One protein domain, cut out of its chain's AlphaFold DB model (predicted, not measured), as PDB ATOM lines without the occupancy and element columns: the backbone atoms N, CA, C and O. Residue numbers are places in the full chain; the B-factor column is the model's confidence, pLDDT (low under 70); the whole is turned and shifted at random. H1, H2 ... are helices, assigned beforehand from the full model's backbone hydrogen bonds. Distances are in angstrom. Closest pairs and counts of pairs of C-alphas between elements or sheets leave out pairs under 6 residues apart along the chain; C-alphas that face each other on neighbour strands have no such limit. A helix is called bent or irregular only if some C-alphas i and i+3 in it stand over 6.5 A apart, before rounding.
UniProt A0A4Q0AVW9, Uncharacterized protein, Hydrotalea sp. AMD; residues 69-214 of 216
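This is residues 69 to 214 of the 216 residues of an uncharacterized protein of Hydrotalea sp. AMD (UniProt A0A4Q0AVW9). Long helix H1 makes the longest axis; H2, H4 and bent H5 pack on it, arm H5b side by side with it. The printed part has 146 residues, six named helices, H1 to H6 in order, no named strand: all helix, loose, radius of gyration of the C-alphas 18.9 A, spans 69 by 26 by 20 A.

The hub H1, residues 70 to 113, touches H2, residues 126 to 139, with 103 to 110 alone, closest C-alphas Leu 106 and Leu 136, 7.1 A. H2 is irregular: C-alphas 127 and 130 are 7.3 A apart. H3, residues 142 to 150, is close to H1 but not clearly touching, closest C-alphas Met 99 and Asp 144, 7.7 A. H4, residues 158 to 166, touches H1 residues 81 to 92 alone, closest C-alphas Gly 84 and Ile 165, 4.3 A. H5, residues 178 to 207, assigned as one helix by its hydrogen bonds, is bent, C-alphas 191 and 194 7.3 A apart; its arms H5a, 178 to 191, and H5b, 194 to 207, stand at 61 degrees. H5b touches H1 residues 89 to 104 alone, a shallow tilt of 19 degrees, closest C-alphas Ala 100 and Tyr 207, 5.8 A. H6, residues 210 to 213, is near H1. Every O i to N i+4 pair is within hydrogen-bond range in H1, H3, H4 and H5a, 8 of 10 in H2, 9 of 10 in H5b; H6 is too short.

H1 begins at C-alpha 70 (-73.501, 202.428, 3.685), 63.1 A long; H6 ends at C-alpha 213 (-52.063, 178.517, -32.500).

The printed part has no cut; links H1 to H2 and H4 to H5 are long; residues 168 to 178 have pLDDT under 70.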
ATOM      1  N   ASN A  69     -76.191 201.560   7.002       90.25
ATOM      2  CA  ASN A  69     -74.788 201.141   7.094       90.25
ATOM      3  C   ASN A  69     -74.092 201.172   5.716       90.25
ATOM      4  O   ASN A  69     -73.597 200.149   5.235       90.25
ATOM      5  N   PRO A  70     -74.022 202.340   5.049       90.19
ATOM      6  CA  PRO A  70     -73.501 202.428   3.685       90.19
ATOM      7  C   PRO A  70     -72.015 202.056   3.597       90.19
ATOM      8  O   PRO A  70     -71.587 201.463   2.609       90.19
ATOM      9  N   MET A  71     -71.227 202.356   4.635       92.75
ATOM     10  CA  MET A  71     -69.801 202.011   4.674       92.75
ATOM     11  C   MET A  71     -69.573 200.501   4.732       92.75
ATOM     12  O   MET A  71     -68.689 199.998   4.041       92.75
ATOM     13  N   ASP A  72     -70.394 199.777   5.491       84.81
ATOM     14  CA  ASP A  72     -70.298 198.321   5.586       84.81
ATOM     15  C   ASP A  72     -70.709 197.665   4.266       84.81
ATOM     16  O   ASP A  72     -70.040 196.748   3.795       84.81
ATOM     17  N   ALA A  73     -71.758 198.179   3.614       82.38
ATOM     18  CA  ALA A  73     -72.175 197.720   2.291       82.38
ATOM     19  C   ALA A  73     -71.085 197.945   1.226       82.38
ATOM     20  O   ALA A  73     -70.799 197.047   0.432       82.38
ATOM     21  N   ILE A  74     -70.433 199.113   1.235       84.44
ATOM     22  CA  ILE A  74     -69.289 199.406   0.361       84.44
ATOM     23  C   ILE A  74     -68.122 198.461   0.671       84.44
ATOM     24  O   ILE A  74     -67.552 197.872  -0.246       84.44
ATOM     25  N   GLY A  75     -67.779 198.276   1.948       86.69
ATOM     26  CA  GLY A  75     -66.726 197.354   2.374       86.69
ATOM     27  C   GLY A  75     -66.994 195.917   1.927       86.69
ATOM     28  O   GLY A  75     -66.096 195.250   1.411       86.69
ATOM     29  N   PHE A  76     -68.244 195.464   2.037       83.50
ATOM     30  CA  PHE A  76     -68.683 194.164   1.543       83.50
ATOM     31  C   PHE A  76     -68.536 194.054   0.023       83.50
ATOM     32  O   PHE A  76     -67.993 193.063  -0.460       83.50
ATOM     33  N   LEU A  77     -68.948 195.079  -0.732       82.75
ATOM     34  CA  LEU A  77     -68.797 195.120  -2.187       82.75
ATOM     35  C   LEU A  77     -67.323 195.039  -2.612       82.75
ATOM     36  O   LEU A  77     -66.977 194.263  -3.503       82.75
ATOM     37  N   PHE A  78     -66.438 195.797  -1.960       85.56
ATOM     38  CA  PHE A  78     -64.999 195.726  -2.220       85.56
ATOM     39  C   PHE A  78     -64.431 194.350  -1.886       85.56
ATOM     40  O   PHE A  78     -63.717 193.770  -2.705       85.56
ATOM     41  N   GLY A  79     -64.773 193.812  -0.712       85.44
ATOM     42  CA  GLY A  79     -64.387 192.464  -0.310       85.44
ATOM     43  C   GLY A  79     -64.803 191.447  -1.367       85.44
ATOM     44  O   GLY A  79     -63.963 190.701  -1.856       85.44
ATOM     45  N   TYR A  80     -66.063 191.494  -1.788       83.50
ATOM     46  CA  TYR A  80     -66.642 190.632  -2.811       83.50
ATOM     47  C   TYR A  80     -65.875 190.676  -4.142       83.50
ATOM     48  O   TYR A  80     -65.507 189.630  -4.679       83.50
ATOM     49  N   VAL A  81     -65.563 191.869  -4.656       86.06
ATOM     50  CA  VAL A  81     -64.832 192.019  -5.925       86.06
ATOM     51  C   VAL A  81     -63.376 191.551  -5.808       86.06
ATOM     52  O   VAL A  81     -62.875 190.894  -6.721       86.06
ATOM     53  N   LEU A  82     -62.696 191.821  -4.687       89.06
ATOM     54  CA  LEU A  82     -61.338 191.316  -4.431       89.06
ATOM     55  C   LEU A  82     -61.308 189.788  -4.404       89.06
ATOM     56  O   LEU A  82     -60.443 189.147  -5.002       89.06
ATOM     57  N   PHE A  83     -62.302 189.211  -3.747       89.00
ATOM     58  CA  PHE A  83     -62.558 187.788  -3.744       89.00
ATOM     59  C   PHE A  83     -62.747 187.278  -5.191       89.00
ATOM     60  O   PHE A  83     -62.049 186.345  -5.608       89.00
ATOM     61  N   GLY A  84     -63.583 187.940  -6.000       88.62
ATOM     62  CA  GLY A  84     -63.783 187.616  -7.421       88.62
ATOM     63  C   GLY A  84     -62.495 187.679  -8.249       88.62
ATOM     64  O   GLY A  84     -62.248 186.827  -9.106       88.62
ATOM     65  N   ALA A  85     -61.607 188.630  -7.955       92.56
ATOM     66  CA  ALA A  85     -60.295 188.748  -8.591       92.56
ATOM     67  C   ALA A  85     -59.383 187.543  -8.290       92.56
ATOM     68  O   ALA A  85     -58.747 186.987  -9.194       92.56
ATOM     69  N   VAL A  86     -59.354 187.082  -7.037       92.38
ATOM     70  CA  VAL A  86     -58.592 185.882  -6.648       92.38
ATOM     71  C   VAL A  86     -59.159 184.643  -7.340       92.38
ATOM     72  O   VAL A  86     -58.413 183.875  -7.953       92.38
ATOM     73  N   TYR A  87     -60.480 184.469  -7.307       90.81
ATOM     74  CA  TYR A  87     -61.134 183.338  -7.958       90.81
ATOM     75  C   TYR A  87     -60.905 183.310  -9.468       90.81
ATOM     76  O   TYR A  87     -60.504 182.278 -10.009       90.81
ATOM     77  N   SER A  88     -61.099 184.440 -10.151       94.44
ATOM     78  CA  SER A  88     -60.888 184.537 -11.598       94.44
ATOM     79  C   SER A  88     -59.453 184.179 -11.990       94.44
ATOM     80  O   SER A  88     -59.246 183.564 -13.031       94.44
ATOM     81  N   THR A  89     -58.465 184.457 -11.135       95.69
ATOM     82  CA  THR A  89     -57.072 184.030 -11.341       95.69
ATOM     83  C   THR A  89     -56.935 182.508 -11.306       95.69
ATOM     84  O   THR A  89     -56.321 181.917 -12.199       95.69
ATOM     85  N   VAL A  90     -57.542 181.846 -10.316       95.06
ATOM     86  CA  VAL A  90     -57.547 180.376 -10.213       95.06
ATOM     87  C   VAL A  90     -58.287 179.746 -11.396       95.06
ATOM     88  O   VAL A  90     -57.785 178.801 -12.013       95.06
ATOM     89  N   LYS A  91     -59.452 180.293 -11.757       92.25
ATOM     90  CA  LYS A  91     -60.273 179.819 -12.878       92.25
ATOM     91  C   LYS A  91     -59.546 180.015 -14.214       92.25
ATOM     92  O   LYS A  91     -59.456 179.061 -14.984       92.25
ATOM     93  N   TYR A  92     -58.929 181.176 -14.450       96.56
ATOM     94  CA  TYR A  92     -58.137 181.447 -15.656       96.56
ATOM     95  C   TYR A  92     -56.947 180.497 -15.783       96.56
ATOM     96  O   TYR A  92     -56.718 179.930 -16.850       96.56
ATOM     97  N   ARG A  93     -56.235 180.230 -14.681       96.50
ATOM     98  CA  ARG A  93     -55.156 179.234 -14.650       96.50
ATOM     99  C   ARG A  93     -55.643 177.854 -15.101       96.50
ATOM    100  O   ARG A  93     -54.994 177.213 -15.927       96.50
ATOM    101  N   SER A  94     -56.769 177.395 -14.554       96.19
ATOM    102  CA  SER A  94     -57.369 176.102 -14.907       96.19
ATOM    103  C   SER A  94     -57.798 176.056 -16.378       96.19
ATOM    104  O   SER A  94     -57.515 175.087 -17.085       96.19
ATOM    105  N   PHE A  95     -58.398 177.145 -16.860       96.19
ATOM    106  CA  PHE A  95     -58.824 177.313 -18.243       96.19
ATOM    107  C   PHE A  95     -57.654 177.214 -19.230       96.19
ATOM    108  O   PHE A  95     -57.682 176.362 -20.120       96.19
ATOM    109  N   VAL A  96     -56.604 178.028 -19.054       96.94
ATOM    110  CA  VAL A  96     -55.442 178.035 -19.959       96.94
ATOM    111  C   VAL A  96     -54.766 176.668 -19.966       96.94
ATOM    112  O   VAL A  96     -54.432 176.162 -21.033       96.94
ATOM    113  N   LYS A  97     -54.621 176.033 -18.795       96.94
ATOM    114  CA  LYS A  97     -54.039 174.690 -18.688       96.94
ATOM    115  C   LYS A  97     -54.850 173.661 -19.471       96.94
ATOM    116  O   LYS A  97     -54.285 172.955 -20.299       96.94
ATOM    117  N   THR A  98     -56.158 173.605 -19.238       96.88
ATOM    118  CA  THR A  98     -57.053 172.651 -19.911       96.88
ATOM    119  C   THR A  98     -57.013 172.833 -21.426       96.88
ATOM    120  O   THR A  98     -56.901 171.860 -22.167       96.88
ATOM    121  N   MET A  99     -57.053 174.080 -21.899       96.75
ATOM    122  CA  MET A  99     -56.990 174.376 -23.329       96.75
ATOM    123  C   MET A  99     -55.636 174.023 -23.945       96.75
ATOM    124  O   MET A  99     -55.597 173.433 -25.023       96.75
ATOM    125  N   ALA A 100     -54.533 174.336 -23.265       96.56
ATOM    126  CA  ALA A 100     -53.200 174.015 -23.757       96.56
ATOM    127  C   ALA A 100     -52.972 172.496 -23.831       96.56
ATOM    128  O   ALA A 100     -52.436 172.011 -24.824       96.56
ATOM    129  N   GLN A 101     -53.449 171.742 -22.836       97.00
ATOM    130  CA  GLN A 101     -53.410 170.275 -22.844       97.00
ATOM    131  C   GLN A 101     -54.211 169.693 -24.013       97.00
ATOM    132  O   GLN A 101     -53.666 168.900 -24.774       97.00
ATOM    133  N   LYS A 102     -55.452 170.154 -24.230       97.25
ATOM    134  CA  LYS A 102     -56.274 169.728 -25.376       97.25
ATOM    135  C   LYS A 102     -55.570 169.966 -26.714       97.25
ATOM    136  O   LYS A 102     -55.535 169.082 -27.563       97.25
ATOM    137  N   VAL A 103     -54.993 171.153 -26.915       96.94
ATOM    138  CA  VAL A 103     -54.272 171.477 -28.158       96.94
ATOM    139  C   VAL A 103     -53.034 170.590 -28.322       96.94
ATOM    140  O   VAL A 103     -52.788 170.091 -29.419       96.94
ATOM    141  N   GLN A 104     -52.277 170.350 -27.249       96.94
ATOM    142  CA  GLN A 104     -51.108 169.470 -27.278       96.94
ATOM    143  C   GLN A 104     -51.487 168.019 -27.617       96.94
ATOM    144  O   GLN A 104     -50.826 167.388 -28.441       96.94
ATOM    145  N   GLU A 105     -52.558 167.494 -27.023       97.44
ATOM    146  CA  GLU A 105     -53.083 166.155 -27.315       97.44
ATOM    147  C   GLU A 105     -53.497 166.027 -28.785       97.44
ATOM    148  O   GLU A 105     -53.095 165.074 -29.458       97.44
ATOM    149  N   LEU A 106     -54.212 167.024 -29.319       97.94
ATOM    150  CA  LEU A 106     -54.583 167.069 -30.736       97.94
ATOM    151  C   LEU A 106     -53.361 167.163 -31.652       97.94
ATOM    152  O   LEU A 106     -53.350 166.553 -32.718       97.94
ATOM    153  N   LYS A 107     -52.311 167.878 -31.240       97.56
ATOM    154  CA  LYS A 107     -51.061 167.972 -32.001       97.56
ATOM    155  C   LYS A 107     -50.360 166.618 -32.080       97.56
ATOM    156  O   LYS A 107     -49.929 166.209 -33.154       97.56
ATOM    157  N   ILE A 108     -50.281 165.903 -30.959       97.50
ATOM    158  CA  ILE A 108     -49.718 164.547 -30.908       97.50
ATOM    159  C   ILE A 108     -50.531 163.596 -31.794       97.50
ATOM    160  O   ILE A 108     -49.945 162.807 -32.538       97.50
ATOM    161  N   ALA A 109     -51.863 163.681 -31.743       98.12
ATOM    162  CA  ALA A 109     -52.747 162.882 -32.587       98.12
ATOM    163  C   ALA A 109     -52.525 163.176 -34.079       98.12
ATOM    164  O   ALA A 109     -52.316 162.245 -34.852       98.12
ATOM    165  N   PHE A 110     -52.447 164.453 -34.459       98.00
ATOM    166  CA  PHE A 110     -52.180 164.887 -35.830       98.00
ATOM    167  C   PHE A 110     -50.835 164.373 -36.370       98.00
ATOM    168  O   PHE A 110     -50.776 163.846 -37.483       98.00
ATOM    169  N   ILE A 111     -49.761 164.488 -35.577       97.75
ATOM    170  CA  ILE A 111     -48.420 163.993 -35.937       97.75
ATOM    171  C   ILE A 111     -48.449 162.475 -36.148       97.75
ATOM    172  O   ILE A 111     -47.921 161.979 -37.145       97.75
ATOM    173  N   ARG A 112     -49.108 161.743 -35.239       97.75
ATOM    174  CA  ARG A 112     -49.231 160.282 -35.300       97.75
ATOM    175  C   ARG A 112     -50.048 159.822 -36.506       97.75
ATOM    176  O   ARG A 112     -49.623 158.917 -37.210       97.75
ATOM    177  N   GLU A 113     -51.200 160.438 -36.751       97.94
ATOM    178  CA  GLU A 113     -52.112 160.064 -37.840       97.94
ATOM    179  C   GLU A 113     -51.475 160.261 -39.221       97.94
ATOM    180  O   GLU A 113     -51.715 159.482 -40.142       97.94
ATOM    181  N   ARG A 114     -50.611 161.273 -39.358       97.19
ATOM    182  CA  ARG A 114     -49.897 161.568 -40.604       97.19
ATOM    183  C   ARG A 114     -48.505 160.941 -40.701       97.19
ATOM    184  O   ARG A 114     -47.824 161.191 -41.690       97.19
ATOM    185  N   ASN A 115     -48.096 160.130 -39.719       97.31
ATOM    186  CA  ASN A 115     -46.762 159.522 -39.633       97.31
ATOM    187  C   ASN A 115     -45.624 160.541 -39.844       97.31
ATOM    188  O   ASN A 115     -44.671 160.284 -40.579       97.31
ATOM    189  N   LEU A 116     -45.748 161.725 -39.237       96.56
ATOM    190  CA  LEU A 116     -44.748 162.784 -39.352       96.56
ATOM    191  C   LEU A 116     -43.595 162.527 -38.377       96.56
ATOM    192  O   LEU A 116     -43.826 162.311 -37.188       96.56
ATOM    193  N   ASP A 117     -42.356 162.618 -38.858       96.06
ATOM    194  CA  ASP A 117     -41.151 162.520 -38.025       96.06
ATOM    195  C   ASP A 117     -40.823 163.878 -37.379       96.06
ATOM    196  O   ASP A 117     -39.849 164.551 -37.713       96.06
ATOM    197  N   ILE A 118     -41.728 164.352 -36.520       94.25
ATOM    198  CA  ILE A 118     -41.649 165.664 -35.866       94.25
ATOM    199  C   ILE A 118     -41.857 165.468 -34.367       94.25
ATOM    200  O   ILE A 118     -42.785 164.781 -33.937       94.25
ATOM    201  N   GLN A 119     -41.019 166.101 -33.545       93.94
ATOM    202  CA  GLN A 119     -41.211 166.046 -32.099       93.94
ATOM    203  C   GLN A 119     -42.460 166.852 -31.689       93.94
ATOM    204  O   GLN A 119     -42.655 167.972 -32.162       93.94
ATOM    205  N   PRO A 120     -43.297 166.367 -30.753       91.12
ATOM    206  CA  PRO A 120     -44.486 167.105 -30.309       91.12
ATOM    207  C   PRO A 120     -44.206 168.516 -29.767       91.12
ATOM    208  O   PRO A 120     -45.061 169.400 -29.852       91.12
ATOM    209  N   SER A 121     -43.010 168.742 -29.216       90.62
ATOM    210  CA  SER A 121     -42.554 170.036 -28.696       90.62
ATOM    211  C   SER A 121     -42.080 171.009 -29.783       90.62
ATOM    212  O   SER A 121     -42.083 172.215 -29.544       90.62
ATOM    213  N   SER A 122     -41.683 170.527 -30.966       93.50
ATOM    214  CA  SER A 122     -41.223 171.391 -32.060       93.50
ATOM    215  C   SER A 122     -42.386 172.052 -32.793       93.50
ATOM    216  O   SER A 122     -43.475 171.491 -32.852       93.50
ATOM    217  N   GLU A 123     -42.160 173.244 -33.338       95.19
ATOM    218  CA  GLU A 123     -43.134 173.987 -34.153       95.19
ATOM    219  C   GLU A 123     -43.650 173.138 -35.330       95.19
ATOM    220  O   GLU A 123     -42.878 172.398 -35.944       95.19
ATOM    221  N   ILE A 124     -44.943 173.236 -35.655       95.62
ATOM    222  CA  ILE A 124     -45.475 172.632 -36.884       95.62
ATOM    223  C   ILE A 124     -44.819 173.327 -38.094       95.62
ATOM    224  O   ILE A 124     -44.745 174.549 -38.110       95.62
ATOM    225  N   PRO A 125     -44.328 172.608 -39.118       95.94
ATOM    226  CA  PRO A 125     -43.810 173.225 -40.339       95.94
ATOM    227  C   PRO A 125     -44.877 174.045 -41.070       95.94
ATOM    228  O   PRO A 125     -46.019 173.597 -41.180       95.94
ATOM    229  N   GLN A 126     -44.504 175.203 -41.632       95.25
ATOM    230  CA  GLN A 126     -45.420 176.134 -42.324       95.25
ATOM    231  C   GLN A 126     -46.308 175.460 -43.383       95.25
ATOM    232  O   GLN A 126     -47.497 175.753 -43.483       95.25
ATOM    233  N   GLU A 127     -45.759 174.490 -44.108       96.44
ATOM    234  CA  GLU A 127     -46.449 173.703 -45.139       96.44
ATOM    235  C   GLU A 127     -47.645 172.901 -44.593       96.44
ATOM    236  O   GLU A 127     -48.614 172.640 -45.307       96.44
ATOM    237  N   LEU A 128     -47.603 172.529 -43.312       96.94
ATOM    238  CA  LEU A 128     -48.618 171.719 -42.646       96.94
ATOM    239  C   LEU A 128     -49.642 172.553 -41.866       96.94
ATOM    240  O   LEU A 128     -50.656 171.995 -41.441       96.94
ATOM    241  N   TYR A 129     -49.448 173.869 -41.714       95.62
ATOM    242  CA  TYR A 129     -50.383 174.737 -40.976       95.62
ATOM    243  C   TYR A 129     -51.826 174.672 -41.491       95.62
ATOM    244  O   TYR A 129     -52.731 174.568 -40.663       95.62
ATOM    245  N   PRO A 130     -52.106 174.685 -42.813       96.75
ATOM    246  CA  PRO A 130     -53.483 174.581 -43.303       96.75
ATOM    247  C   PRO A 130     -54.158 173.258 -42.912       96.75
ATOM    248  O   PRO A 130     -55.343 173.233 -42.561       96.75
ATOM    249  N   ALA A 131     -53.392 172.161 -42.924       97.56
ATOM    250  CA  ALA A 131     -53.864 170.841 -42.521       97.56
ATOM    251  C   ALA A 131     -54.075 170.765 -41.003       97.56
ATOM    252  O   ALA A 131     -55.104 170.264 -40.554       97.56
ATOM    253  N   TRP A 132     -53.145 171.320 -40.225       97.50
ATOM    254  CA  TRP A 132     -53.230 171.414 -38.770       97.50
ATOM    255  C   TRP A 132     -54.428 172.258 -38.312       97.50
ATOM    256  O   TRP A 132     -55.226 171.822 -37.486       97.50
ATOM    257  N   LYS A 133     -54.628 173.433 -38.915       97.12
ATOM    258  CA  LYS A 133     -55.777 174.309 -38.653       97.12
ATOM    259  C   LYS A 133     -57.100 173.596 -38.920       97.12
ATOM    260  O   LYS A 133     -58.000 173.636 -38.086       97.12
ATOM    261  N   SER A 134     -57.207 172.914 -40.062       97.69
ATOM    262  CA  SER A 134     -58.387 172.105 -40.397       97.69
ATOM    263  C   SER A 134     -58.604 170.972 -39.390       97.69
ATOM    264  O   SER A 134     -59.736 170.701 -38.999       97.69
ATOM    265  N   TYR A 135     -57.521 170.346 -38.921       98.00
ATOM    266  CA  TYR A 135     -57.583 169.299 -37.907       98.00
ATOM    267  C   TYR A 135     -58.165 169.814 -36.588       98.00
ATOM    268  O   TYR A 135     -59.090 169.205 -36.056       98.00
ATOM    269  N   LEU A 136     -57.689 170.963 -36.100       97.69
ATOM    270  CA  LEU A 136     -58.219 171.599 -34.894       97.69
ATOM    271  C   LEU A 136     -59.701 171.959 -35.026       97.69
ATOM    272  O   LEU A 136     -60.464 171.687 -34.105       97.69
ATOM    273  N   ILE A 137     -60.116 172.534 -36.160       97.50
ATOM    274  CA  ILE A 137     -61.518 172.906 -36.417       97.50
ATOM    275  C   ILE A 137     -62.444 171.687 -36.327       97.50
ATOM    276  O   ILE A 137     -63.548 171.799 -35.801       97.50
ATOM    277  N   ASN A 138     -61.993 170.534 -36.821       98.00
ATOM    278  CA  ASN A 138     -62.804 169.318 -36.866       98.00
ATOM    279  C   ASN A 138     -62.862 168.564 -35.528       98.00
ATOM    280  O   ASN A 138     -63.791 167.786 -35.325       98.00
ATOM    281  N   HIS A 139     -61.888 168.766 -34.633       97.94
ATOM    282  CA  HIS A 139     -61.775 168.002 -33.381       97.94
ATOM    283  C   HIS A 139     -62.046 168.821 -32.114       97.94
ATOM    284  O   HIS A 139     -62.321 168.246 -31.062       97.94
ATOM    285  N   LEU A 140     -61.981 170.151 -32.181       97.44
ATOM    286  CA  LEU A 140     -62.414 171.013 -31.085       97.44
ATOM    287  C   LEU A 140     -63.913 171.288 -31.182       97.44
ATOM    288  O   LEU A 140     -64.483 171.414 -32.264       97.44
ATOM    289  N   SER A 141     -64.550 171.464 -30.025       97.00
ATOM    290  CA  SER A 141     -65.894 172.037 -29.988       97.00
ATOM    291  C   SER A 141     -65.881 173.447 -30.596       97.00
ATOM    292  O   SER A 141     -64.867 174.148 -30.555       97.00
ATOM    293  N   SER A 142     -67.015 173.899 -31.138       95.44
ATOM    294  CA  SER A 142     -67.117 175.231 -31.755       95.44
ATOM    295  C   SER A 142     -66.688 176.363 -30.801       95.44
ATOM    296  O   SER A 142     -65.995 177.300 -31.206       95.44
ATOM    297  N   SER A 143     -67.033 176.248 -29.513       93.56
ATOM    298  CA  SER A 143     -66.643 177.203 -28.472       93.56
ATOM    299  C   SER A 143     -65.144 177.157 -28.166       93.56
ATOM    300  O   SER A 143     -64.510 178.210 -28.076       93.56
ATOM    301  N   ASP A 144     -64.557 175.963 -28.056       96.06
ATOM    302  CA  ASP A 144     -63.119 175.793 -27.830       96.06
ATOM    303  C   ASP A 144     -62.299 176.295 -29.027       96.06
ATOM    304  O   ASP A 144     -61.315 177.008 -28.833       96.06
ATOM    305  N   TRP A 145     -62.730 176.013 -30.261       96.06
ATOM    306  CA  TRP A 145     -62.094 176.552 -31.464       96.06
ATOM    307  C   TRP A 145     -62.129 178.082 -31.486       96.06
ATOM    308  O   TRP A 145     -61.100 178.708 -31.721       96.06
ATOM    309  N   SER A 146     -63.284 178.692 -31.198       94.81
ATOM    310  CA  SER A 146     -63.410 180.154 -31.123       94.81
ATOM    311  C   SER A 146     -62.409 180.755 -30.126       94.81
ATOM    312  O   SER A 146     -61.723 181.730 -30.433       94.81
ATOM    313  N   ARG A 147     -62.241 180.118 -28.960       94.62
ATOM    314  CA  ARG A 147     -61.275 180.538 -27.932       94.62
ATOM    315  C   ARG A 147     -59.827 180.412 -28.401       94.62
ATOM    316  O   ARG A 147     -59.061 181.356 -28.226       94.62
ATOM    317  N   VAL A 148     -59.453 179.286 -29.013       95.56
ATOM    318  CA  VAL A 148     -58.096 179.088 -29.557       95.56
ATOM    319  C   VAL A 148     -57.816 180.094 -30.672       95.56
ATOM    320  O   VAL A 148     -56.790 180.764 -30.634       95.56
ATOM    321  N   LYS A 149     -58.753 180.261 -31.612       95.19
ATOM    322  CA  LYS A 149     -58.643 181.176 -32.755       95.19
ATOM    323  C   LYS A 149     -58.458 182.634 -32.329       95.19
ATOM    324  O   LYS A 149     -57.644 183.339 -32.916       95.19
ATOM    325  N   ASN A 150     -59.220 183.097 -31.339       93.44
ATOM    326  CA  ASN A 150     -59.110 184.473 -30.840       93.44
ATOM    327  C   ASN A 150     -57.837 184.683 -29.997       93.44
ATOM    328  O   ASN A 150     -57.372 185.816 -29.831       93.44
ATOM    329  N   GLY A 151     -57.254 183.583 -29.519       94.06
ATOM    330  CA  GLY A 151     -56.062 183.527 -28.694       94.06
ATOM    331  C   GLY A 151     -56.392 183.286 -27.225       94.06
ATOM    332  O   GLY A 151     -57.417 183.718 -26.703       94.06
ATOM    333  N   LEU A 152     -55.489 182.598 -26.530       95.25
ATOM    334  CA  LEU A 152     -55.659 182.255 -25.114       95.25
ATOM    335  C   LEU A 152     -55.121 183.336 -24.158       95.25
ATOM    336  O   LEU A 152     -55.239 183.185 -22.942       95.25
ATOM    337  N   TYR A 153     -54.531 184.413 -24.689       94.94
ATOM    338  CA  TYR A 153     -53.961 185.505 -23.900       94.94
ATOM    339  C   TYR A 153     -55.055 186.311 -23.173       94.94
ATOM    340  O   TYR A 153     -56.195 186.371 -23.644       94.94
ATOM    341  N   PRO A 154     -54.738 186.962 -22.038       95.81
ATOM    342  CA  PRO A 154     -55.761 187.541 -21.166       95.81
ATOM    343  C   PRO A 154     -56.670 188.578 -21.835       95.81
ATOM    344  O   PRO A 154     -57.857 188.627 -21.525       95.81
ATOM    345  N   SER A 155     -56.151 189.393 -22.761       95.69
ATOM    346  CA  SER A 155     -56.956 190.411 -23.450       95.69
ATOM    347  C   SER A 155     -57.900 189.840 -24.511       95.69
ATOM    348  O   SER A 155     -58.963 190.414 -24.721       95.69
ATOM    349  N   ALA A 156     -57.594 188.688 -25.121       94.81
ATOM    350  CA  ALA A 156     -58.546 187.975 -25.984       94.81
ATOM    351  C   ALA A 156     -59.680 187.321 -25.192       94.81
ATOM    352  O   ALA A 156     -60.759 187.091 -25.729       94.81
ATOM    353  N   GLN A 157     -59.433 187.022 -23.917       95.56
ATOM    354  CA  GLN A 157     -60.384 186.374 -23.015       95.56
ATOM    355  C   GLN A 157     -60.944 187.355 -21.974       95.56
ATOM    356  O   GLN A 157     -61.407 186.941 -20.913       95.56
ATOM    357  N   ARG A 158     -60.905 188.662 -22.270       94.81
ATOM    358  CA  ARG A 158     -61.304 189.736 -21.353       94.81
ATOM    359  C   ARG A 158     -62.714 189.539 -20.809       94.81
ATOM    360  O   ARG A 158     -62.895 189.531 -19.597       94.81
ATOM    361  N   ASP A 159     -63.688 189.333 -21.689       91.50
ATOM    362  CA  ASP A 159     -65.095 189.210 -21.290       91.50
ATOM    363  C   ASP A 159     -65.332 187.975 -20.417       91.50
ATOM    364  O   ASP A 159     -66.082 188.027 -19.447       91.50
ATOM    365  N   LEU A 160     -64.630 186.878 -20.705       91.94
ATOM    366  CA  LEU A 160     -64.685 185.661 -19.902       91.94
ATOM    367  C   LEU A 160     -64.132 185.896 -18.488       91.94
ATOM    368  O   LEU A 160     -64.757 185.496 -17.509       91.94
ATOM    369  N   ILE A 161     -62.987 186.574 -18.374       94.38
ATOM    370  CA  ILE A 161     -62.358 186.881 -17.083       94.38
ATOM    371  C   ILE A 161     -63.213 187.870 -16.287       94.38
ATOM    372  O   ILE A 161     -63.443 187.652 -15.101       94.38
ATOM    373  N   ILE A 162     -63.724 188.920 -16.933       91.50
ATOM    374  CA  ILE A 162     -64.644 189.876 -16.309       91.50
ATOM    375  C   ILE A 162     -65.888 189.164 -15.807       91.50
ATOM    376  O   ILE A 162     -66.293 189.397 -14.675       91.50
ATOM    377  N   ASN A 163     -66.452 188.241 -16.586       88.06
ATOM    378  CA  ASN A 163     -67.578 187.441 -16.124       88.06
ATOM    379  C   ASN A 163     -67.211 186.601 -14.894       88.06
ATOM    380  O   ASN A 163     -68.015 186.498 -13.975       88.06
ATOM    381  N   TRP A 164     -65.999 186.052 -14.807       89.94
ATOM    382  CA  TRP A 164     -65.568 185.349 -13.596       89.94
ATOM    383  C   TRP A 164     -65.357 186.259 -12.389       89.94
ATOM    384  O   TRP A 164     -65.540 185.787 -11.275       89.94
ATOM    385  N   ILE A 165     -64.971 187.524 -12.578       89.38
ATOM    386  CA  ILE A 165     -64.869 188.489 -11.473       89.38
ATOM    387  C   ILE A 165     -66.272 188.908 -11.023       89.38
ATOM    388  O   ILE A 165     -66.567 188.865  -9.832       89.38
ATOM    389  N   THR A 166     -67.134 189.281 -11.972       82.88
ATOM    390  CA  THR A 166     -68.492 189.776 -11.712       82.88
ATOM    391  C   THR A 166     -69.371 188.703 -11.084       82.88
ATOM    392  O   THR A 166     -70.038 188.982 -10.097       82.88
ATOM    393  N   PHE A 167     -69.357 187.485 -11.639       75.25
ATOM    394  CA  PHE A 167     -70.313 186.422 -11.317       75.25
ATOM    395  C   PHE A 167     -69.770 185.347 -10.370       75.25
ATOM    396  O   PHE A 167     -70.293 184.232 -10.324       75.25
ATOM    397  N   TRP A 168     -68.736 185.658  -9.582       69.38
ATOM    398  CA  TRP A 168     -68.244 184.725  -8.568       69.38
ATOM    399  C   TRP A 168     -69.075 184.738  -7.285       69.38
ATOM    400  O   TRP A 168     -69.565 185.764  -6.845       69.38
ATOM    401  N   PRO A 169     -69.201 183.606  -6.605       51.72
ATOM    402  CA  PRO A 169     -70.249 182.658  -6.873       51.72
ATOM    403  C   PRO A 169     -71.640 183.137  -6.392       51.72
ATOM    404  O   PRO A 169     -72.359 182.304  -5.888       51.72
ATOM    405  N   VAL A 170     -72.044 184.421  -6.425       59.94
ATOM    406  CA  VAL A 170     -73.365 184.840  -5.872       59.94
ATOM    407  C   VAL A 170     -74.054 186.040  -6.575       59.94
ATOM    408  O   VAL A 170     -75.060 186.541  -6.080       59.94
ATOM    409  N   SER A 171     -73.617 186.572  -7.724       56.94
ATOM    410  CA  SER A 171     -74.190 187.862  -8.180       56.94
ATOM    411  C   SER A 171     -75.488 187.765  -9.003       56.94
ATOM    412  O   SER A 171     -75.488 187.947 -10.219       56.94
ATOM    413  N   ALA A 172     -76.628 187.698  -8.316       52.97
ATOM    414  CA  ALA A 172     -77.831 188.411  -8.770       52.97
ATOM    415  C   ALA A 172     -77.675 189.947  -8.620       52.97
ATOM    416  O   ALA A 172     -78.444 190.714  -9.193       52.97
ATOM    417  N   ILE A 173     -76.645 190.412  -7.892       57.50
ATOM    418  CA  ILE A 173     -76.359 191.834  -7.618       57.50
ATOM    419  C   ILE A 173     -76.059 192.629  -8.902       57.50
ATOM    420  O   ILE A 173     -76.415 193.805  -8.994       57.50
ATOM    421  N   GLY A 174     -75.480 191.989  -9.924       54.75
ATOM    422  CA  GLY A 174     -75.146 192.642 -11.195       54.75
ATOM    423  C   GLY A 174     -76.352 193.215 -11.949       54.75
ATOM    424  O   GLY A 174     -76.183 194.144 -12.733       54.75
ATOM    425  N   LEU A 175     -77.569 192.729 -11.673       57.41
ATOM    426  CA  LEU A 175     -78.798 193.245 -12.284       57.41
ATOM    427  C   LEU A 175     -79.219 194.614 -11.729       57.41
ATOM    428  O   LEU A 175     -79.885 195.368 -12.432       57.41
ATOM    429  N   PHE A 176     -78.827 194.952 -10.498       56.03
ATOM    430  CA  PHE A 176     -79.267 196.183  -9.829       56.03
ATOM    431  C   PHE A 176     -78.232 197.315  -9.877       56.03
ATOM    432  O   PHE A 176     -78.578 198.462  -9.610       56.03
ATOM    433  N   VAL A 177     -76.975 197.019 -10.229       62.09
ATOM    434  CA  VAL A 177     -75.857 197.986 -10.192       62.09
ATOM    435  C   VAL A 177     -74.992 197.869 -11.452       62.09
ATOM    436  O   VAL A 177     -73.768 197.853 -11.375       62.09
ATOM    437  N   ALA A 178     -75.618 197.729 -12.623       68.25
ATOM    438  CA  ALA A 178     -74.926 197.326 -13.850       68.25
ATOM    439  C   ALA A 178     -73.738 198.234 -14.221       68.25
ATOM    440  O   ALA A 178     -72.651 197.721 -14.483       68.25
ATOM    441  N   ASP A 179     -73.901 199.560 -14.191       80.00
ATOM    442  CA  ASP A 179     -72.857 200.463 -14.691       80.00
ATOM    443  C   ASP A 179     -71.704 200.683 -13.692       80.00
ATOM    444  O   ASP A 179     -70.558 200.398 -14.056       80.00
ATOM    445  N   PRO A 180     -71.939 201.072 -12.418       82.81
ATOM    446  CA  PRO A 180     -70.840 201.289 -11.471       82.81
ATOM    447  C   PRO A 180     -70.074 200.002 -11.155       82.81
ATOM    448  O   PRO A 180     -68.851 200.016 -11.006       82.81
ATOM    449  N   LEU A 181     -70.776 198.864 -11.087       82.88
ATOM    450  CA  LEU A 181     -70.126 197.574 -10.881       82.88
ATOM    451  C   LEU A 181     -69.261 197.203 -12.084       82.88
ATOM    452  O   LEU A 181     -68.152 196.708 -11.904       82.88
ATOM    453  N   ARG A 182     -69.733 197.460 -13.308       85.19
ATOM    454  CA  ARG A 182     -68.959 197.189 -14.521       85.19
ATOM    455  C   ARG A 182     -67.680 198.016 -14.560       85.19
ATOM    456  O   ARG A 182     -66.636 197.471 -14.909       85.19
ATOM    457  N   GLU A 183     -67.731 199.292 -14.192       90.50
ATOM    458  CA  GLU A 183     -66.535 200.135 -14.077       90.50
ATOM    459  C   GLU A 183     -65.563 199.608 -13.021       90.50
ATOM    460  O   GLU A 183     -64.372 199.466 -13.305       90.50
ATOM    461  N   LEU A 184     -66.070 199.233 -11.843       89.44
ATOM    462  CA  LEU A 184     -65.258 198.663 -10.770       89.44
ATOM    463  C   LEU A 184     -64.587 197.350 -11.197       89.44
ATOM    464  O   LEU A 184     -63.384 197.179 -11.008       89.44
ATOM    465  N   VAL A 185     -65.337 196.432 -11.813       91.00
ATOM    466  CA  VAL A 185     -64.803 195.151 -12.297       91.00
ATOM    467  C   VAL A 185     -63.802 195.363 -13.429       91.00
ATOM    468  O   VAL A 185     -62.759 194.712 -13.444       91.00
ATOM    469  N   ASN A 186     -64.078 196.284 -14.358       93.06
ATOM    470  CA  ASN A 186     -63.123 196.657 -15.400       93.06
ATOM    471  C   ASN A 186     -61.821 197.160 -14.774       93.06
ATOM    472  O   ASN A 186     -60.751 196.686 -15.141       93.06
ATOM    473  N   TRP A 187     -61.906 198.073 -13.807       95.00
ATOM    474  CA  TRP A 187     -60.735 198.589 -13.107       95.00
ATOM    475  C   TRP A 187     -59.941 197.464 -12.426       95.00
ATOM    476  O   TRP A 187     -58.727 197.387 -12.613       95.00
ATOM    477  N   VAL A 188     -60.612 196.543 -11.723       93.69
ATOM    478  CA  VAL A 188     -59.972 195.367 -11.106       93.69
ATOM    479  C   VAL A 188     -59.290 194.479 -12.144       93.69
ATOM    480  O   VAL A 188     -58.149 194.067 -11.936       93.69
ATOM    481  N   TYR A 189     -59.944 194.203 -13.272       95.69
ATOM    482  CA  TYR A 189     -59.346 193.439 -14.366       95.69
ATOM    483  C   TYR A 189     -58.053 194.094 -14.871       95.69
ATOM    484  O   TYR A 189     -57.042 193.406 -15.011       95.69
ATOM    485  N   GLU A 190     -58.057 195.414 -15.084       96.81
ATOM    486  CA  GLU A 190     -56.865 196.146 -15.526       96.81
ATOM    487  C   GLU A 190     -55.731 196.074 -14.491       96.81
ATOM    488  O   GLU A 190     -54.572 195.906 -14.867       96.81
ATOM    489  N   GLN A 191     -56.035 196.108 -13.186       97.12
ATOM    490  CA  GLN A 191     -55.013 195.895 -12.148       97.12
ATOM    491  C   GLN A 191     -54.440 194.466 -12.174       97.12
ATOM    492  O   GLN A 191     -53.260 194.253 -11.894       97.12
ATOM    493  N   MET A 192     -55.260 193.479 -12.543       96.88
ATOM    494  CA  MET A 192     -54.904 192.056 -12.537       96.88
ATOM    495  C   MET A 192     -54.298 191.552 -13.855       96.88
ATOM    496  O   MET A 192     -53.813 190.418 -13.914       96.88
ATOM    497  N   ILE A 193     -54.264 192.371 -14.913       97.06
ATOM    498  CA  ILE A 193     -53.823 191.949 -16.253       97.06
ATOM    499  C   ILE A 193     -52.412 191.349 -16.265       97.06
ATOM    500  O   ILE A 193     -52.140 190.379 -16.981       97.06
ATOM    501  N   SER A 194     -51.519 191.892 -15.438       97.50
ATOM    502  CA  SER A 194     -50.143 191.416 -15.281       97.50
ATOM    503  C   SER A 194     -50.096 190.004 -14.688       97.50
ATOM    504  O   SER A 194     -49.372 189.145 -15.194       97.50
ATOM    505  N   VAL A 195     -50.927 189.724 -13.681       97.38
ATOM    506  CA  VAL A 195     -51.047 188.414 -13.026       97.38
ATOM    507  C   VAL A 195     -51.559 187.363 -14.009       97.38
ATOM    508  O   VAL A 195     -51.008 186.258 -14.091       97.38
ATOM    509  N   TYR A 196     -52.574 187.710 -14.805       97.50
ATOM    510  CA  TYR A 196     -53.079 186.818 -15.847       97.50
ATOM    511  C   TYR A 196     -52.015 186.546 -16.913       97.50
ATOM    512  O   TYR A 196     -51.844 185.397 -17.311       97.50
ATOM    513  N   ARG A 197     -51.249 187.562 -17.334       97.31
ATOM    514  CA  ARG A 197     -50.179 187.388 -18.328       97.31
ATOM    515  C   ARG A 197     -49.079 186.453 -17.824       97.31
ATOM    516  O   ARG A 197     -48.746 185.498 -18.512       97.31
ATOM    517  N   ILE A 198     -48.606 186.645 -16.592       97.19
ATOM    518  CA  ILE A 198     -47.618 185.750 -15.962       97.19
ATOM    519  C   ILE A 198     -48.141 184.306 -15.908       97.19
ATOM    520  O   ILE A 198     -47.400 183.352 -16.151       97.19
ATOM    521  N   THR A 199     -49.424 184.136 -15.586       95.88
ATOM    522  CA  THR A 199     -50.075 182.820 -15.542       95.88
ATOM    523  C   THR A 199     -50.132 182.175 -16.925       95.88
ATOM    524  O   THR A 199     -49.810 180.993 -17.060       95.88
ATOM    525  N   TYR A 200     -50.509 182.952 -17.942       96.75
ATOM    526  CA  TYR A 200     -50.539 182.539 -19.341       96.75
ATOM    527  C   TYR A 200     -49.150 182.095 -19.816       96.75
ATOM    528  O   TYR A 200     -49.004 180.945 -20.223       96.75
ATOM    529  N   ASP A 201     -48.129 182.944 -19.671       96.06
ATOM    530  CA  ASP A 201     -46.766 182.670 -20.144       96.06
ATOM    531  C   ASP A 201     -46.197 181.406 -19.493       96.06
ATOM    532  O   ASP A 201     -45.596 180.561 -20.157       96.06
ATOM    533  N   ARG A 202     -46.424 181.229 -18.184       96.25
ATOM    534  CA  ARG A 202     -45.955 180.047 -17.452       96.25
ATOM    535  C   ARG A 202     -46.572 178.755 -17.981       96.25
ATOM    536  O   ARG A 202     -45.873 177.754 -18.087       96.25
ATOM    537  N   ILE A 203     -47.878 178.754 -18.244       95.81
ATOM    538  CA  ILE A 203     -48.590 177.546 -18.669       95.81
ATOM    539  C   ILE A 203     -48.319 177.264 -20.140       95.81
ATOM    540  O   ILE A 203     -47.969 176.146 -20.494       95.81
ATOM    541  N   ILE A 204     -48.474 178.255 -21.006       94.75
ATOM    542  CA  ILE A 204     -48.407 178.053 -22.452       94.75
ATOM    543  C   ILE A 204     -47.036 177.529 -22.866       94.75
ATOM    544  O   ILE A 204     -46.979 176.500 -23.532       94.75
ATOM    545  N   ASN A 205     -45.957 178.123 -22.346       93.06
ATOM    546  CA  ASN A 205     -44.588 177.673 -22.613       93.06
ATOM    547  C   ASN A 205     -44.303 176.235 -22.134       93.06
ATOM    548  O   ASN A 205     -43.330 175.629 -22.577       93.06
ATOM    549  N   GLN A 206     -45.126 175.680 -21.237       93.94
ATOM    550  CA  GLN A 206     -44.999 174.296 -20.775       93.94
ATOM    551  C   GLN A 206     -45.667 173.286 -21.724       93.94
ATOM    552  O   GLN A 206     -45.239 172.133 -21.771       93.94
ATOM    553  N   TYR A 207     -46.719 173.681 -22.447       93.00
ATOM    554  CA  TYR A 207     -47.601 172.741 -23.151       93.00
ATOM    555  C   TYR A 207     -47.592 172.894 -24.674       93.00
ATOM    556  O   TYR A 207     -47.653 171.888 -25.379       93.00
ATOM    557  N   ILE A 208     -47.538 174.122 -25.198       92.62
ATOM    558  CA  ILE A 208     -47.695 174.388 -26.634       92.62
ATOM    559  C   ILE A 208     -46.717 175.458 -27.116       92.62
ATOM    560  O   ILE A 208     -46.406 176.407 -26.401       92.62
ATOM    561  N   ASN A 209     -46.270 175.339 -28.364       91.56
ATOM    562  CA  ASN A 209     -45.583 176.437 -29.031       91.56
ATOM    563  C   ASN A 209     -46.643 177.447 -29.494       91.56
ATOM    564  O   ASN A 209     -47.580 177.082 -30.201       91.56
ATOM    565  N   THR A 210     -46.525 178.712 -29.082       90.88
ATOM    566  CA  THR A 210     -47.528 179.754 -29.369       90.88
ATOM    567  C   THR A 210     -47.780 179.957 -30.855       90.88
ATOM    568  O   THR A 210     -48.885 180.333 -31.232       90.88
ATOM    569  N   LYS A 211     -46.784 179.690 -31.701       91.94
ATOM    570  CA  LYS A 211     -46.930 179.812 -33.152       91.94
ATOM    571  C   LYS A 211     -47.890 178.777 -33.733       91.94
ATOM    572  O   LYS A 211     -48.615 179.096 -34.663       91.94
ATOM    573  N   ASP A 212     -48.002 177.598 -33.117       91.50
ATOM    574  CA  ASP A 212     -48.912 176.537 -33.572       91.50
ATOM    575  C   ASP A 212     -50.399 176.925 -33.446       91.50
ATOM    576  O   ASP A 212     -51.267 176.227 -33.975       91.50
ATOM    577  N   ILE A 213     -50.704 178.000 -32.711       91.06
ATOM    578  CA  ILE A 213     -52.063 178.517 -32.500       91.06
ATOM    579  C   ILE A 213     -52.243 179.963 -32.983       91.06
ATOM    580  O   ILE A 213     -53.323 180.528 -32.807       91.06
ATOM    581  N   ASP A 214     -51.219 180.567 -33.593       90.44
ATOM    582  CA  ASP A 214     -51.313 181.908 -34.168       90.44
ATOM    583  C   ASP A 214     -51.787 181.814 -35.624       90.44
ATOM    584  O   ASP A 214     -51.012 181.585 -36.549       90.44
TER     585      ASP A 214